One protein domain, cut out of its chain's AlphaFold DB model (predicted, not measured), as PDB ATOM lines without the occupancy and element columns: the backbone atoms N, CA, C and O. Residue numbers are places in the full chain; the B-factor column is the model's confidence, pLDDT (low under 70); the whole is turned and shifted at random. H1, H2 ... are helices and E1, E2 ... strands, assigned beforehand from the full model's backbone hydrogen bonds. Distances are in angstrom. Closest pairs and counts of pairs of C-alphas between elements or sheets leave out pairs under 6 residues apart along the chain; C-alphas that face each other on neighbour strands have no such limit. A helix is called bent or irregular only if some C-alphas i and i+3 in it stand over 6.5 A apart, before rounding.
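Overview. This is residues 111 to 216 of the 217 residues of an uncharacterized protein of Pedobacter antarcticus 4BY (UniProt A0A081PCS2). One sheet of nine strands is doubled over at a sharp bend in E5 into a sandwich of two leaves, partly face to face: E1, E4, the first part of E5, E6 and E7 make one, and E2, E3, the rest of E5, E8 and E9 the other. H2 crosses the outside of the second leaf over E5 and E8, and the short H1, which follows straight on from E9, packs on E8 with its residues near Thr 197. You have 106 residues, running E1 to E9, then H1 and H2; the branched sheet is mixed in direction, and the class is mixed, helices and strands. The whole is compact, with a radius of gyration of the C-alphas of 12.8 A and spans of 33 by 30 by 27 A.

Along the chain. Find C-alpha 111 at (211.576, 172.463, 274.102), where E1 begins, residues 111 to 115. Next come E2, 121 to 124, E3, 128 to 132, and E4, 136 to 141, 16.4 A long. E5, 146 to 157, bends by 138 degrees at residue 150, at (202.220, 182.383, 279.037), and its ends are 14.6 A apart. Go on to E6, 161 to 165, E7, 172 to 174, E8, 179 to 184, 16.8 A long, and E9, 192 to 196. H1, 197 to 202, is irregular, with C-alphas 198 and 201 7.6 A apart; H2, 205 to 215, spans 15.6 A from its first to its last C-alpha, and C-alpha 215 is at (212.955, 187.781, 288.637).

Arrangement. Start at E5: E3 and E4 lie on one side of it, E6 and E8 on the other side. E4 is antiparallel, with N 139 and O 148 at 2.7 A; E3 is too, with N 156 and O 129 at 2.8 A. E8 is antiparallel, with N 155 and O 180 at 2.8 A, and E6 parallel, with N 147 and O 164 at 2.8 A. The antiparallel edge strands follow: E1 beside E4, N 113 and O 138 at 2.8 A; E2 beside E3, N 123 and O 130 at 2.8 A; E7 beside E6, N 174 and O 161 at 2.8 A; E9 beside E8, N 181 and O 195 at 2.8 A. The helices are on the same face of the sheet. H2 has a height over the sheet of 10.4 A and runs across the strands, at 81 degrees to E5 on the local plane; their closest C-alphas, Ser 152 and Glu 214, are 8.0 A apart. H1, at a height of 5.6 A, is over none of the strands. H1 and H2 are close but not clearly touching, with the C-alphas of Leu 200 and Gln 208 closest at 7.0 A. Every O i to N i+4 pair of H2 is within hydrogen-bond range; in H1 0 of 2 are, against 2 of 3 O i to N i+3 pairs.

Size, cuts and confidence. The C-alphas farthest apart, Arg 143 and Pro 205, are 36.2 A from each other. The printed part has no cut, and no link is long. Mean pLDDT of the printed part is 82.6; look for values under 70 at residues 185 to 190, 200 to 201, 203, 206 to 208, 210 and 214 to 216.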
ATOM      1  N   VAL A 111     211.698 172.776 272.679       89.12
ATOM      2  CA  VAL A 111     211.576 172.463 274.102       89.12
ATOM      3  C   VAL A 111     210.286 173.069 274.639       89.12
ATOM      4  O   VAL A 111     209.999 174.237 274.393       89.12
ATOM      5  N   SER A 112     209.534 172.275 275.395       89.19
ATOM      6  CA  SER A 112     208.384 172.753 276.159       89.19
ATOM      7  C   SER A 112     208.716 172.659 277.639       89.19
ATOM      8  O   SER A 112     209.071 171.590 278.137       89.19
ATOM      9  N   VAL A 113     208.607 173.777 278.343       89.62
ATOM     10  CA  VAL A 113     208.853 173.875 279.776       89.62
ATOM     11  C   VAL A 113     207.606 174.415 280.443       89.62
ATOM     12  O   VAL A 113     207.153 175.514 280.153       89.62
ATOM     13  N   ASN A 114     207.081 173.631 281.379       89.69
ATOM     14  CA  ASN A 114     206.102 174.099 282.342       89.69
ATOM     15  C   ASN A 114     206.823 174.362 283.675       89.69
ATOM     16  O   ASN A 114     207.437 173.447 284.246       89.69
ATOM     17  N   ASN A 115     206.818 175.610 284.144       87.69
ATOM     18  CA  ASN A 115     207.446 175.999 285.398       87.69
ATOM     19  C   ASN A 115     206.428 176.250 286.518       87.69
ATOM     20  O   ASN A 115     206.306 177.354 287.027       87.69
ATOM     21  N   ASN A 116     205.764 175.193 286.982       84.50
ATOM     22  CA  ASN A 116     204.894 175.252 288.165       84.50
ATOM     23  C   ASN A 116     205.653 175.322 289.510       84.50
ATOM     24  O   ASN A 116     205.055 175.117 290.562       84.50
ATOM     25  N   THR A 117     206.970 175.550 289.500       83.19
ATOM     26  CA  THR A 117     207.780 175.634 290.724       83.19
ATOM     27  C   THR A 117     208.064 177.084 291.092       83.19
ATOM     28  O   THR A 117     207.990 177.959 290.237       83.19
ATOM     29  N   LEU A 118     208.437 177.339 292.349       80.12
ATOM     30  CA  LEU A 118     208.818 178.675 292.832       80.12
ATOM     31  C   LEU A 118     210.194 179.150 292.331       80.12
ATOM     32  O   LEU A 118     210.580 180.286 292.588       80.12
ATOM     33  N   ASN A 119     210.941 178.295 291.630       82.50
ATOM     34  CA  ASN A 119     212.287 178.592 291.154       82.50
ATOM     35  C   ASN A 119     212.278 178.934 289.665       82.50
ATOM     36  O   ASN A 119     211.500 178.374 288.894       82.50
ATOM     37  N   VAL A 120     213.195 179.803 289.249       85.31
ATOM     38  CA  VAL A 120     213.414 180.123 287.836       85.31
ATOM     39  C   VAL A 120     214.047 178.923 287.128       85.31
ATOM     40  O   VAL A 120     214.987 178.309 287.637       85.31
ATOM     41  N   LYS A 121     213.537 178.576 285.943       88.50
ATOM     42  CA  LYS A 121     214.134 177.541 285.086       88.50
ATOM     43  C   LYS A 121     214.966 178.177 283.988       88.50
ATOM     44  O   LYS A 121     214.507 179.101 283.325       88.50
ATOM     45  N   HIS A 122     216.154 177.632 283.756       90.31
ATOM     46  CA  HIS A 122     217.055 178.104 282.712       90.31
ATOM     47  C   HIS A 122     217.085 177.131 281.538       90.31
ATOM     48  O   HIS A 122     217.223 175.919 281.710       90.31
ATOM     49  N   ILE A 123     216.966 177.680 280.337       88.19
ATOM     50  CA  ILE A 123     217.156 176.981 279.074       88.19
ATOM     51  C   ILE A 123     218.329 177.649 278.383       88.19
ATOM     52  O   ILE A 123     218.305 178.858 278.160       88.19
ATOM     53  N   ASP A 124     219.332 176.858 278.030       88.06
ATOM     54  CA  ASP A 124     220.501 177.359 277.329       88.06
ATOM     55  C   ASP A 124     220.579 176.795 275.911       88.06
ATOM     56  O   ASP A 124     220.452 175.584 275.696       88.06
ATOM     57  N   ASP A 125     220.784 177.691 274.949       85.56
ATOM     58  CA  ASP A 125     221.023 177.381 273.547       85.56
ATOM     59  C   ASP A 125     222.242 178.160 273.020       85.56
ATOM     60  O   ASP A 125     222.746 179.099 273.645       85.56
ATOM     61  N   ALA A 126     222.754 177.768 271.853       82.00
ATOM     62  CA  ALA A 126     223.909 178.415 271.240       82.00
ATOM     63  C   ALA A 126     223.649 179.894 270.892       82.00
ATOM     64  O   ALA A 126     224.580 180.699 270.912       82.00
ATOM     65  N   GLY A 127     222.413 180.264 270.534       83.88
ATOM     66  CA  GLY A 127     222.063 181.643 270.168       83.88
ATOM     67  C   GLY A 127     221.663 182.539 271.340       83.88
ATOM     68  O   GLY A 127     221.905 183.745 271.296       83.88
ATOM     69  N   TYR A 128     221.055 181.966 272.373       88.94
ATOM     70  CA  TYR A 128     220.455 182.701 273.480       88.94
ATOM     71  C   TYR A 128     220.247 181.790 274.688       88.94
ATOM     72  O   TYR A 128     220.196 180.568 274.559       88.94
ATOM     73  N   SER A 129     220.080 182.394 275.859       91.69
ATOM     74  CA  SER A 129     219.600 181.716 277.062       91.69
ATOM     75  C   SER A 129     218.264 182.308 277.491       91.69
ATOM     76  O   SER A 129     218.081 183.523 277.416       91.69
ATOM     77  N   ILE A 130     217.344 181.470 277.960       92.69
ATOM     78  CA  ILE A 130     216.035 181.894 278.463       92.69
ATOM     79  C   ILE A 130     215.916 181.530 279.935       92.69
ATOM     80  O   ILE A 130     216.173 180.389 280.319       92.69
ATOM     81  N   ALA A 131     215.496 182.491 280.751       92.50
ATOM     82  CA  ALA A 131     215.077 182.267 282.124       92.50
ATOM     83  C   ALA A 131     213.546 182.362 282.204       92.50
ATOM     84  O   ALA A 131     212.951 183.342 281.759       92.50
ATOM     85  N   ILE A 132     212.909 181.325 282.737       91.38
ATOM     86  CA  ILE A 132     211.453 181.169 282.796       91.38
ATOM     87  C   ILE A 132     211.001 181.374 284.238       91.38
ATOM     88  O   ILE A 132     211.424 180.616 285.119       91.38
ATOM     89  N   SER A 133     210.137 182.363 284.473       87.19
ATOM     90  CA  SER A 133     209.633 182.684 285.811       87.19
ATOM     91  C   SER A 133     208.690 181.595 286.365       87.19
ATOM     92  O   SER A 133     208.220 180.727 285.616       87.19
ATOM     93  N   PRO A 134     208.425 181.584 287.683       86.44
ATOM     94  CA  PRO A 134     207.403 180.734 288.291       86.44
ATOM     95  C   PRO A 134     206.010 180.942 287.680       86.44
ATOM     96  O   PRO A 134     205.601 182.065 287.402       86.44
ATOM     97  N   GLY A 135     205.256 179.860 287.496       85.62
ATOM     98  CA  GLY A 135     203.912 179.883 286.908       85.62
ATOM     99  C   GLY A 135     203.882 180.093 285.391       85.62
ATOM    100  O   GLY A 135     202.797 180.252 284.832       85.62
ATOM    101  N   THR A 136     205.042 180.077 284.726       88.06
ATOM    102  CA  THR A 136     205.153 180.296 283.280       88.06
ATOM    103  C   THR A 136     205.236 178.973 282.520       88.06
ATOM    104  O   THR A 136     205.987 178.057 282.874       88.06
ATOM    105  N   TYR A 137     204.486 178.886 281.424       89.62
ATOM    106  CA  TYR A 137     204.647 177.859 280.398       89.62
ATOM    107  C   TYR A 137     205.355 178.477 279.197       89.62
ATOM    108  O   TYR A 137     205.003 179.578 278.790       89.62
ATOM    109  N   ALA A 138     206.336 177.783 278.623       91.56
ATOM    110  CA  ALA A 138     207.034 178.223 277.423       91.56
ATOM    111  C   ALA A 138     207.295 177.045 276.480       91.56
ATOM    112  O   ALA A 138     207.757 175.985 276.895       91.56
ATOM    113  N   ASN A 139     207.039 177.252 275.197       91.50
ATOM    114  CA  ASN A 139     207.351 176.364 274.094       91.50
ATOM    115  C   ASN A 139     208.236 177.120 273.102       91.50
ATOM    116  O   ASN A 139     207.832 178.118 272.505       91.50
ATOM    117  N   ILE A 140     209.464 176.645 272.952       91.31
ATOM    118  CA  ILE A 140     210.504 177.274 272.147       91.31
ATOM    119  C   ILE A 140     210.833 176.332 270.999       91.31
ATOM    120  O   ILE A 140     211.252 175.195 271.219       91.31
ATOM    121  N   ASN A 141     210.671 176.808 269.771       88.69
ATOM    122  CA  ASN A 141     211.029 176.089 268.560       88.69
ATOM    123  C   ASN A 141     212.304 176.690 267.962       88.69
ATOM    124  O   ASN A 141     212.302 177.783 267.397       88.69
ATOM    125  N   TYR A 142     213.402 175.943 268.062       85.88
ATOM    126  CA  TYR A 142     214.724 176.397 267.631       85.88
ATOM    127  C   TYR A 142     214.863 176.467 266.106       85.88
ATOM    128  O   TYR A 142     215.723 177.179 265.593       85.88
ATOM    129  N   ARG A 143     214.013 175.753 265.352       82.00
ATOM    130  CA  ARG A 143     214.084 175.695 263.884       82.00
ATOM    131  C   ARG A 143     213.571 176.971 263.224       82.00
ATOM    132  O   ARG A 143     214.123 177.403 262.217       82.00
ATOM    133  N   ASN A 144     212.484 177.534 263.746       82.62
ATOM    134  CA  ASN A 144     211.861 178.748 263.210       82.62
ATOM    135  C   ASN A 144     212.024 179.970 264.132       82.62
ATOM    136  O   ASN A 144     211.596 181.060 263.752       82.62
ATOM    137  N   GLY A 145     212.633 179.794 265.310       83.94
ATOM    138  CA  GLY A 145     212.814 180.843 266.312       83.94
ATOM    139  C   GLY A 145     211.507 181.293 266.964       83.94
ATOM    140  O   GLY A 145     211.451 182.417 267.456       83.94
ATOM    141  N   LEU A 146     210.447 180.473 266.915       88.81
ATOM    142  CA  LEU A 146     209.156 180.788 267.526       88.81
ATOM    143  C   LEU A 146     209.197 180.500 269.027       88.81
ATOM    144  O   LEU A 146     209.497 179.378 269.438       88.81
ATOM    145  N   ILE A 147     208.834 181.498 269.825       91.19
ATOM    146  CA  ILE A 147     208.670 181.393 271.273       91.19
ATOM    147  C   ILE A 147     207.207 181.691 271.602       91.19
ATOM    148  O   ILE A 147     206.715 182.800 271.392       91.19
ATOM    149  N   ASP A 148     206.518 180.675 272.106       90.31
ATOM    150  CA  ASP A 148     205.154 180.740 272.626       90.31
ATOM    151  C   ASP A 148     205.227 180.563 274.137       90.31
ATOM    152  O   ASP A 148     205.730 179.546 274.606       90.31
ATOM    153  N   PHE A 149     204.775 181.539 274.909       90.44
ATOM    154  CA  PHE A 149     204.804 181.452 276.361       90.44
ATOM    155  C   PHE A 149     203.566 182.099 276.969       90.44
ATOM    156  O   PHE A 149     202.910 182.904 276.322       90.44
ATOM    157  N   THR A 150     203.257 181.747 278.213       86.81
ATOM    158  CA  THR A 150     202.220 182.383 279.037       86.81
ATOM    159  C   THR A 150     202.846 182.775 280.366       86.81
ATOM    160  O   THR A 150     203.346 181.887 281.056       86.81
ATOM    161  N   GLY A 151     202.829 184.059 280.727       86.62
ATOM    162  CA  GLY A 151     203.552 184.585 281.888       86.62
ATOM    163  C   GLY A 151     204.760 185.418 281.467       86.62
ATOM    164  O   GLY A 151     204.642 186.251 280.572       86.62
ATOM    165  N   SER A 152     205.917 185.179 282.083       87.56
ATOM    166  CA  SER A 152     207.087 186.054 281.939       87.56
ATOM    167  C   SER A 152     208.369 185.273 281.683       87.56
ATOM    168  O   SER A 152     208.667 184.270 282.339       87.56
ATOM    169  N   ILE A 153     209.173 185.757 280.739       92.12
ATOM    170  CA  ILE A 153     210.484 185.188 280.423       92.12
ATOM    171  C   ILE A 153     211.536 186.286 280.260       92.12
ATOM    172  O   ILE A 153     211.249 187.384 279.786       92.12
ATOM    173  N   ILE A 154     212.779 185.963 280.605       91.56
ATOM    174  CA  ILE A 154     213.957 186.759 280.253       91.56
ATOM    175  C   ILE A 154     214.709 186.040 279.141       91.56
ATOM    176  O   ILE A 154     214.940 184.837 279.223       91.56
ATOM    177  N   ILE A 155     215.124 186.785 278.122       93.50
ATOM    178  CA  ILE A 155     215.908 186.309 276.986       93.50
ATOM    179  C   ILE A 155     217.243 187.055 276.989       93.50
ATOM    180  O   ILE A 155     217.281 188.261 276.756       93.50
ATOM    181  N   CYS A 156     218.346 186.341 277.197       91.06
ATOM    182  CA  CYS A 156     219.692 186.893 277.046       91.06
ATOM    183  C   CYS A 156     220.252 186.457 275.691       91.06
ATOM    184  O   CYS A 156     220.536 185.275 275.469       91.06
ATOM    185  N   ALA A 157     220.401 187.401 274.768       91.88
ATOM    186  CA  ALA A 157     220.929 187.120 273.442       91.88
ATOM    187  C   ALA A 157     222.458 187.037 273.499       91.88
ATOM    188  O   ALA A 157     223.132 187.992 273.876       91.88
ATOM    189  N   LYS A 158     223.037 185.901 273.098       91.31
ATOM    190  CA  LYS A 158     224.503 185.720 273.073       91.31
ATOM    191  C   LYS A 158     225.145 186.373 271.844       91.31
ATOM    192  O   LYS A 158     226.352 186.581 271.801       91.31
ATOM    193  N   ARG A 159     224.329 186.677 270.835       88.00
ATOM    194  CA  ARG A 159     224.681 187.316 269.561       88.00
ATOM    195  C   ARG A 159     223.428 187.905 268.922       88.00
ATOM    196  O   ARG A 159     222.324 187.654 269.402       88.00
ATOM    197  N   ASP A 160     223.604 188.609 267.813       89.50
ATOM    198  CA  ASP A 160     222.487 189.128 267.035       89.50
ATOM    199  C   ASP A 160     221.627 187.979 266.489       89.50
ATOM    200  O   ASP A 160     222.107 187.108 265.754       89.50
ATOM    201  N   ILE A 161     220.352 187.964 266.877       88.69
ATOM    202  CA  ILE A 161     219.374 186.945 266.488       88.69
ATOM    203  C   ILE A 161     218.021 187.578 266.175       88.69
ATOM    204  O   ILE A 161     217.674 188.653 266.664       88.69
ATOM    205  N   GLU A 162     217.229 186.871 265.375       90.56
ATOM    206  CA  GLU A 162     215.837 187.221 265.116       90.56
ATOM    207  C   GLU A 162     214.933 186.131 265.678       90.56
ATOM    208  O   GLU A 162     215.079 184.962 265.312       90.56
ATOM    209  N   LEU A 163     213.996 186.510 266.544       89.44
ATOM    210  CA  LEU A 163     213.027 185.588 267.134       89.44
ATOM    211  C   LEU A 163     211.608 186.039 266.802       89.44
ATOM    212  O   LEU A 163     211.322 187.231 266.648       89.44
ATOM    213  N   ASN A 164     210.718 185.065 266.671       90.62
ATOM    214  CA  ASN A 164     209.292 185.293 266.524       90.62
ATOM    215  C   ASN A 164     208.634 185.048 267.881       90.62
ATOM    216  O   ASN A 164     208.709 183.942 268.411       90.62
ATOM    217  N   ILE A 165     208.018 186.077 268.447       90.25
ATOM    218  CA  ILE A 165     207.345 185.978 269.735       90.25
ATOM    219  C   ILE A 165     205.842 185.937 269.481       90.25
ATOM    220  O   ILE A 165     205.299 186.822 268.818       90.25
ATOM    221  N   LYS A 166     205.161 184.911 269.994       85.00
ATOM    222  CA  LYS A 166     203.703 184.807 269.861       85.00
ATOM    223  C   LYS A 166     203.030 186.043 270.457       85.00
ATOM    224  O   LYS A 166     203.392 186.461 271.546       85.00
ATOM    225  N   GLY A 167     202.055 186.586 269.730       78.50
ATOM    226  CA  GLY A 167     201.381 187.846 270.058       78.50
ATOM    227  C   GLY A 167     202.001 189.070 269.376       78.50
ATOM    228  O   GLY A 167     201.381 190.129 269.347       78.50
ATOM    229  N   ILE A 168     203.167 188.916 268.734       82.75
ATOM    230  CA  ILE A 168     203.818 189.960 267.939       82.75
ATOM    231  C   ILE A 168     203.905 189.493 266.487       82.75
ATOM    232  O   ILE A 168     204.638 188.569 266.145       82.75
ATOM    233  N   ASN A 169     203.191 190.174 265.589       79.19
ATOM    234  CA  ASN A 169     203.104 189.805 264.167       79.19
ATOM    235  C   ASN A 169     204.391 190.083 263.358       79.19
ATOM    236  O   ASN A 169     204.388 190.014 262.128       79.19
ATOM    237  N   LYS A 170     205.498 190.419 264.023       84.81
ATOM    238  CA  LYS A 170     206.771 190.791 263.404       84.81
ATOM    239  C   LYS A 170     207.925 190.095 264.114       84.81
ATOM    240  O   LYS A 170     207.945 189.988 265.335       84.81
ATOM    241  N   LYS A 171     208.931 189.685 263.337       87.12
ATOM    242  CA  LYS A 171     210.205 189.212 263.886       87.12
ATOM    243  C   LYS A 171     210.894 190.335 264.653       87.12
ATOM    244  O   LYS A 171     211.123 191.418 264.105       87.12
ATOM    245  N   LEU A 172     211.244 190.055 265.898       88.81
ATOM    246  CA  LEU A 172     211.999 190.962 266.744       88.81
ATOM    247  C   LEU A 172     213.489 190.668 266.608       88.81
ATOM    248  O   LEU A 172     213.903 189.509 266.542       88.81
ATOM    249  N   LYS A 173     214.284 191.736 266.554       90.56
ATOM    250  CA  LYS A 173     215.743 191.664 266.501       90.56
ATOM    251  C   LYS A 173     216.289 191.831 267.908       90.56
ATOM    252  O   LYS A 173     216.025 192.846 268.547       90.56
ATOM    253  N   PHE A 174     217.068 190.860 268.350       90.06
ATOM    254  CA  PHE A 174     217.733 190.861 269.642       90.06
ATOM    255  C   PHE A 174     219.219 191.041 269.380       90.06
ATOM    256  O   PHE A 174     219.804 190.289 268.602       90.06
ATOM    257  N   LYS A 175     219.815 192.060 269.993       90.50
ATOM    258  CA  LYS A 175     221.240 192.351 269.858       90.50
ATOM    259  C   LYS A 175     222.045 191.472 270.802       90.50
ATOM    260  O   LYS A 175     221.656 191.259 271.949       90.50
ATOM    261  N   GLY A 176     223.188 191.000 270.329       90.62
ATOM    262  CA  GLY A 176     224.127 190.230 271.128       90.62
ATOM    263  C   GLY A 176     224.585 190.983 272.371       90.62
ATOM    264  O   GLY A 176     224.839 192.184 272.327       90.62
ATOM    265  N   GLY A 177     224.676 190.264 273.485       86.12
ATOM    266  CA  GLY A 177     225.048 190.811 274.786       86.12
ATOM    267  C   GLY A 177     223.936 191.601 275.480       86.12
ATOM    268  O   GLY A 177     224.179 192.133 276.558       86.12
ATOM    269  N   GLN A 178     222.734 191.690 274.897       89.00
ATOM    270  CA  GLN A 178     221.593 192.350 275.530       89.00
ATOM    271  C   GLN A 178     220.616 191.347 276.141       89.00
ATOM    272  O   GLN A 178     220.391 190.247 275.624       89.00
ATOM    273  N   THR A 179     220.000 191.784 277.236       89.44
ATOM    274  CA  THR A 179     218.960 191.046 277.944       89.44
ATOM    275  C   THR A 179     217.621 191.719 277.713       89.44
ATOM    276  O   THR A 179     217.489 192.935 277.861       89.44
ATOM    277  N   TYR A 180     216.626 190.917 277.374       90.75
ATOM    278  CA  TYR A 180     215.276 191.352 277.072       90.75
ATOM    279  C   TYR A 180     214.301 190.657 278.008       90.75
ATOM    280  O   TYR A 180     214.468 189.482 278.323       90.75
ATOM    281  N   ILE A 181     213.273 191.376 278.428       89.44
ATOM    282  CA  ILE A 181     212.171 190.847 279.220       89.44
ATOM    283  C   ILE A 181     210.957 190.777 278.308       89.44
ATOM    284  O   ILE A 181     210.625 191.758 277.642       89.44
ATOM    285  N   ALA A 182     210.316 189.616 278.268       89.75
ATOM    286  CA  ALA A 182     209.076 189.409 277.544       89.75
ATOM    287  C   ALA A 182     207.970 189.022 278.530       89.75
ATOM    288  O   ALA A 182     208.100 188.048 279.275       89.75
ATOM    289  N   LEU A 183     206.890 189.799 278.522       86.56
ATOM    290  CA  LEU A 183     205.721 189.639 279.379       86.56
ATOM    291  C   LEU A 183     204.510 189.368 278.488       86.56
ATOM    292  O   LEU A 183     204.244 190.123 277.550       86.56
ATOM    293  N   LEU A 184     203.776 188.300 278.779       82.50
ATOM    294  CA  LEU A 184     202.455 188.053 278.221       82.50
ATOM    295  C   LEU A 184     201.471 187.983 279.383       82.50
ATOM    296  O   LEU A 184     201.601 187.127 280.265       82.50
ATOM    297  N   GLY A 185     200.494 188.885 279.373       66.88
ATOM    298  CA  GLY A 185     199.439 188.879 280.373       66.88
ATOM    299  C   GLY A 185     198.581 187.605 280.312       66.88
ATOM    300  O   GLY A 185     198.633 186.818 279.365       66.88
ATOM    301  N   LYS A 186     197.838 187.346 281.389       62.16
ATOM    302  CA  LYS A 186     197.089 186.093 281.598       62.16
ATOM    303  C   LYS A 186     195.713 186.089 280.915       62.16
ATOM    304  O   LYS A 186     195.044 185.056 280.923       62.16
ATOM    305  N   SER A 187     195.281 187.216 280.355       59.16
ATOM    306  CA  SER A 187     193.993 187.402 279.689       59.16
ATOM    307  C   SER A 187     194.101 187.129 278.180       59.16
ATOM    308  O   SER A 187     195.130 187.419 277.571       59.16
ATOM    309  N   PRO A 188     193.048 186.613 277.521       57.31
ATOM    310  CA  PRO A 188     193.063 186.310 276.084       57.31
ATOM    311  C   PRO A 188     193.278 187.524 275.160       57.31
ATOM    312  O   PRO A 188     193.632 187.324 274.000       57.31
ATOM    313  N   ASN A 189     193.091 188.752 275.658       58.50
ATOM    314  CA  ASN A 189     193.353 190.001 274.929       58.50
ATOM    315  C   ASN A 189     194.676 190.676 275.326       58.50
ATOM    316  O   ASN A 189     194.950 191.783 274.864       58.50
ATOM    317  N   ASP A 190     195.488 190.051 276.180       65.00
ATOM    318  CA  ASP A 190     196.703 190.695 276.664       65.00
ATOM    319  C   ASP A 190     197.772 190.752 275.573       65.00
ATOM    320  O   ASP A 190     198.104 189.767 274.905       65.00
ATOM    321  N   HIS A 191     198.333 191.945 275.404       74.25
ATOM    322  CA  HIS A 191     199.406 192.188 274.458       74.25
ATOM    323  C   HIS A 191     200.732 191.662 275.003       74.25
ATOM    324  O   HIS A 191     201.051 191.800 276.184       74.25
ATOM    325  N   THR A 192     201.536 191.073 274.121       82.25
ATOM    326  CA  THR A 192     202.915 190.719 274.447       82.25
ATOM    327  C   THR A 192     203.766 191.972 274.456       82.25
ATOM    328  O   THR A 192     203.854 192.684 273.454       82.25
ATOM    329  N   ILE A 193     204.451 192.201 275.565       82.94
ATOM    330  CA  ILE A 193     205.381 193.307 275.718       82.94
ATOM    331  C   ILE A 193     206.791 192.723 275.738       82.94
ATOM    332  O   ILE A 193     207.073 191.811 276.512       82.94
ATOM    333  N   VAL A 194     207.679 193.231 274.880       85.38
ATOM    334  CA  VAL A 194     209.094 192.832 274.842       85.38
ATOM    335  C   VAL A 194     209.957 194.077 274.949       85.38
ATOM    336  O   VAL A 194     209.875 194.962 274.100       85.38
ATOM    337  N   ILE A 195     210.784 194.143 275.989       85.31
ATOM    338  CA  ILE A 195     211.571 195.333 276.329       85.31
ATOM    339  C   ILE A 195     213.023 194.932 276.581       85.31
ATOM    340  O   ILE A 195     213.292 193.883 277.161       85.31
ATOM    341  N   SER A 196     213.972 195.769 276.159       83.75
ATOM    342  CA  SER A 196     215.377 195.621 276.557       83.75
ATOM    343  C   SER A 196     215.563 196.103 277.990       83.75
ATOM    344  O   SER A 196     215.123 197.193 278.337       83.75
ATOM    345  N   THR A 197     216.287 195.343 278.806       77.19
ATOM    346  CA  THR A 197     216.685 195.755 280.167       77.19
ATOM    347  C   THR A 197     217.446 197.083 280.202       77.19
ATOM    348  O   THR A 197     217.408 197.781 281.208       77.19
ATOM    349  N   GLN A 198     218.089 197.485 279.101       75.38
ATOM    350  CA  GLN A 198     218.739 198.798 278.993       75.38
ATOM    351  C   GLN A 198     217.735 199.960 279.019       75.38
ATOM    352  O   GLN A 198     218.084 201.050 279.454       75.38
ATOM    353  N   ASN A 199     216.487 199.701 278.625       70.25
ATOM    354  CA  ASN A 199     215.388 200.664 278.613       70.25
ATOM    355  C   ASN A 199     214.403 200.392 279.767       70.25
ATOM    356  O   ASN A 199     213.254 200.820 279.724       70.25
ATOM    357  N   LEU A 200     214.812 199.623 280.786       67.88
ATOM    358  CA  LEU A 200     213.940 199.255 281.907       67.88
ATOM    359  C   LEU A 200     213.486 200.485 282.706       67.88
ATOM    360  O   LEU A 200     212.372 200.504 283.219       67.88
ATOM    361  N   MET A 201     214.336 201.514 282.765       69.69
ATOM    362  CA  MET A 201     214.046 202.783 283.441       69.69
ATOM    363  C   MET A 201     212.970 203.605 282.725       69.69
ATOM    364  O   MET A 201     212.327 204.438 283.356       69.69
ATOM    365  N   ASP A 202     212.724 203.321 281.444       72.06
ATOM    366  CA  ASP A 202     211.695 203.989 280.643       72.06
ATOM    367  C   ASP A 202     210.314 203.331 280.818       72.06
ATOM    368  O   ASP A 202     209.330 203.759 280.212       72.06
ATOM    369  N   LEU A 203     210.217 202.259 281.618       67.50
ATOM    370  CA  LEU A 203     208.957 201.555 281.831       67.50
ATOM    371  C   LEU A 203     208.079 202.227 282.883       67.50
ATOM    372  O   LEU A 203     208.592 202.695 283.899       67.50
ATOM    373  N   PRO A 204     206.745 202.160 282.724       70.50
ATOM    374  CA  PRO A 204     205.809 202.501 283.784       70.50
ATOM    375  C   PRO A 204     206.156 201.790 285.109       70.50
ATOM    376  O   PRO A 204     206.466 200.592 285.090       70.50
ATOM    377  N   PRO A 205     206.052 202.468 286.270       70.19
ATOM    378  CA  PRO A 205     206.468 201.928 287.571       70.19
ATOM    379  C   PRO A 205     205.856 200.566 287.935       70.19
ATOM    380  O   PRO A 205     206.489 199.746 288.600       70.19
ATOM    381  N   LEU A 206     204.634 200.294 287.466       67.81
ATOM    382  CA  LEU A 206     203.952 199.011 287.660       67.81
ATOM    383  C   LEU A 206     204.693 197.848 286.981       67.81
ATOM    384  O   LEU A 206     204.868 196.792 287.588       67.81
ATOM    385  N   LEU A 207     205.187 198.056 285.756       69.38
ATOM    386  CA  LEU A 207     205.948 197.042 285.024       69.38
ATOM    387  C   LEU A 207     207.334 196.839 285.640       69.38
ATOM    388  O   LEU A 207     207.791 195.703 285.734       69.38
ATOM    389  N   GLN A 208     207.972 197.905 286.131       69.38
ATOM    390  CA  GLN A 208     209.247 197.792 286.846       69.38
ATOM    391  C   GLN A 208     209.113 196.909 288.096       69.38
ATOM    392  O   GLN A 208     209.875 195.955 288.261       69.38
ATOM    393  N   LYS A 209     208.095 197.161 288.938       71.44
ATOM    394  CA  LYS A 209     207.823 196.347 290.137       71.44
ATOM    395  C   LYS A 209     207.545 194.885 289.796       71.44
ATOM    396  O   LYS A 209     208.026 193.999 290.500       71.44
ATOM    397  N   GLN A 210     206.790 194.619 288.729       68.44
ATOM    398  CA  GLN A 210     206.502 193.249 288.303       68.44
ATOM    399  C   GLN A 210     207.783 192.503 287.905       68.44
ATOM    400  O   GLN A 210     207.983 191.367 288.327       68.44
ATOM    401  N   VAL A 211     208.678 193.153 287.158       70.44
ATOM    402  CA  VAL A 211     209.961 192.562 286.747       70.44
ATOM    403  C   VAL A 211     210.863 192.272 287.951       70.44
ATOM    404  O   VAL A 211     211.369 191.157 288.069       70.44
ATOM    405  N   VAL A 212     211.029 193.239 288.859       72.19
ATOM    406  CA  VAL A 212     211.839 193.092 290.085       72.19
ATOM    407  C   VAL A 212     211.326 191.933 290.943       72.19
ATOM    408  O   VAL A 212     212.094 191.056 291.340       72.19
ATOM    409  N   ASN A 213     210.011 191.860 291.168       71.38
ATOM    410  CA  ASN A 213     209.416 190.815 292.001       71.38
ATOM    411  C   ASN A 213     209.479 189.419 291.365       71.38
ATOM    412  O   ASN A 213     209.747 188.444 292.068       71.38
ATOM    413  N   GLU A 214     209.233 189.293 290.058       64.88
ATOM    414  CA  GLU A 214     209.195 187.981 289.395       64.88
ATOM    415  C   GLU A 214     210.581 187.386 289.141       64.88
ATOM    416  O   GLU A 214     210.728 186.160 289.131       64.88
ATOM    417  N   PHE A 215     211.600 188.228 288.960       63.59
ATOM    418  CA  PHE A 215     212.955 187.781 288.637       63.59
ATOM    419  C   PHE A 215     213.972 187.988 289.768       63.59
ATOM    420  O   PHE A 215     215.101 187.516 289.637       63.59
ATOM    421  N   ARG A 216     213.568 188.595 290.896       57.22
ATOM    422  CA  ARG A 216     214.410 188.870 292.082       57.22
ATOM    423  C   ARG A 216     215.703 189.623 291.726       57.22
ATOM    424  O   ARG A 216     216.767 189.291 292.250       57.22
TER     425      ARG A 216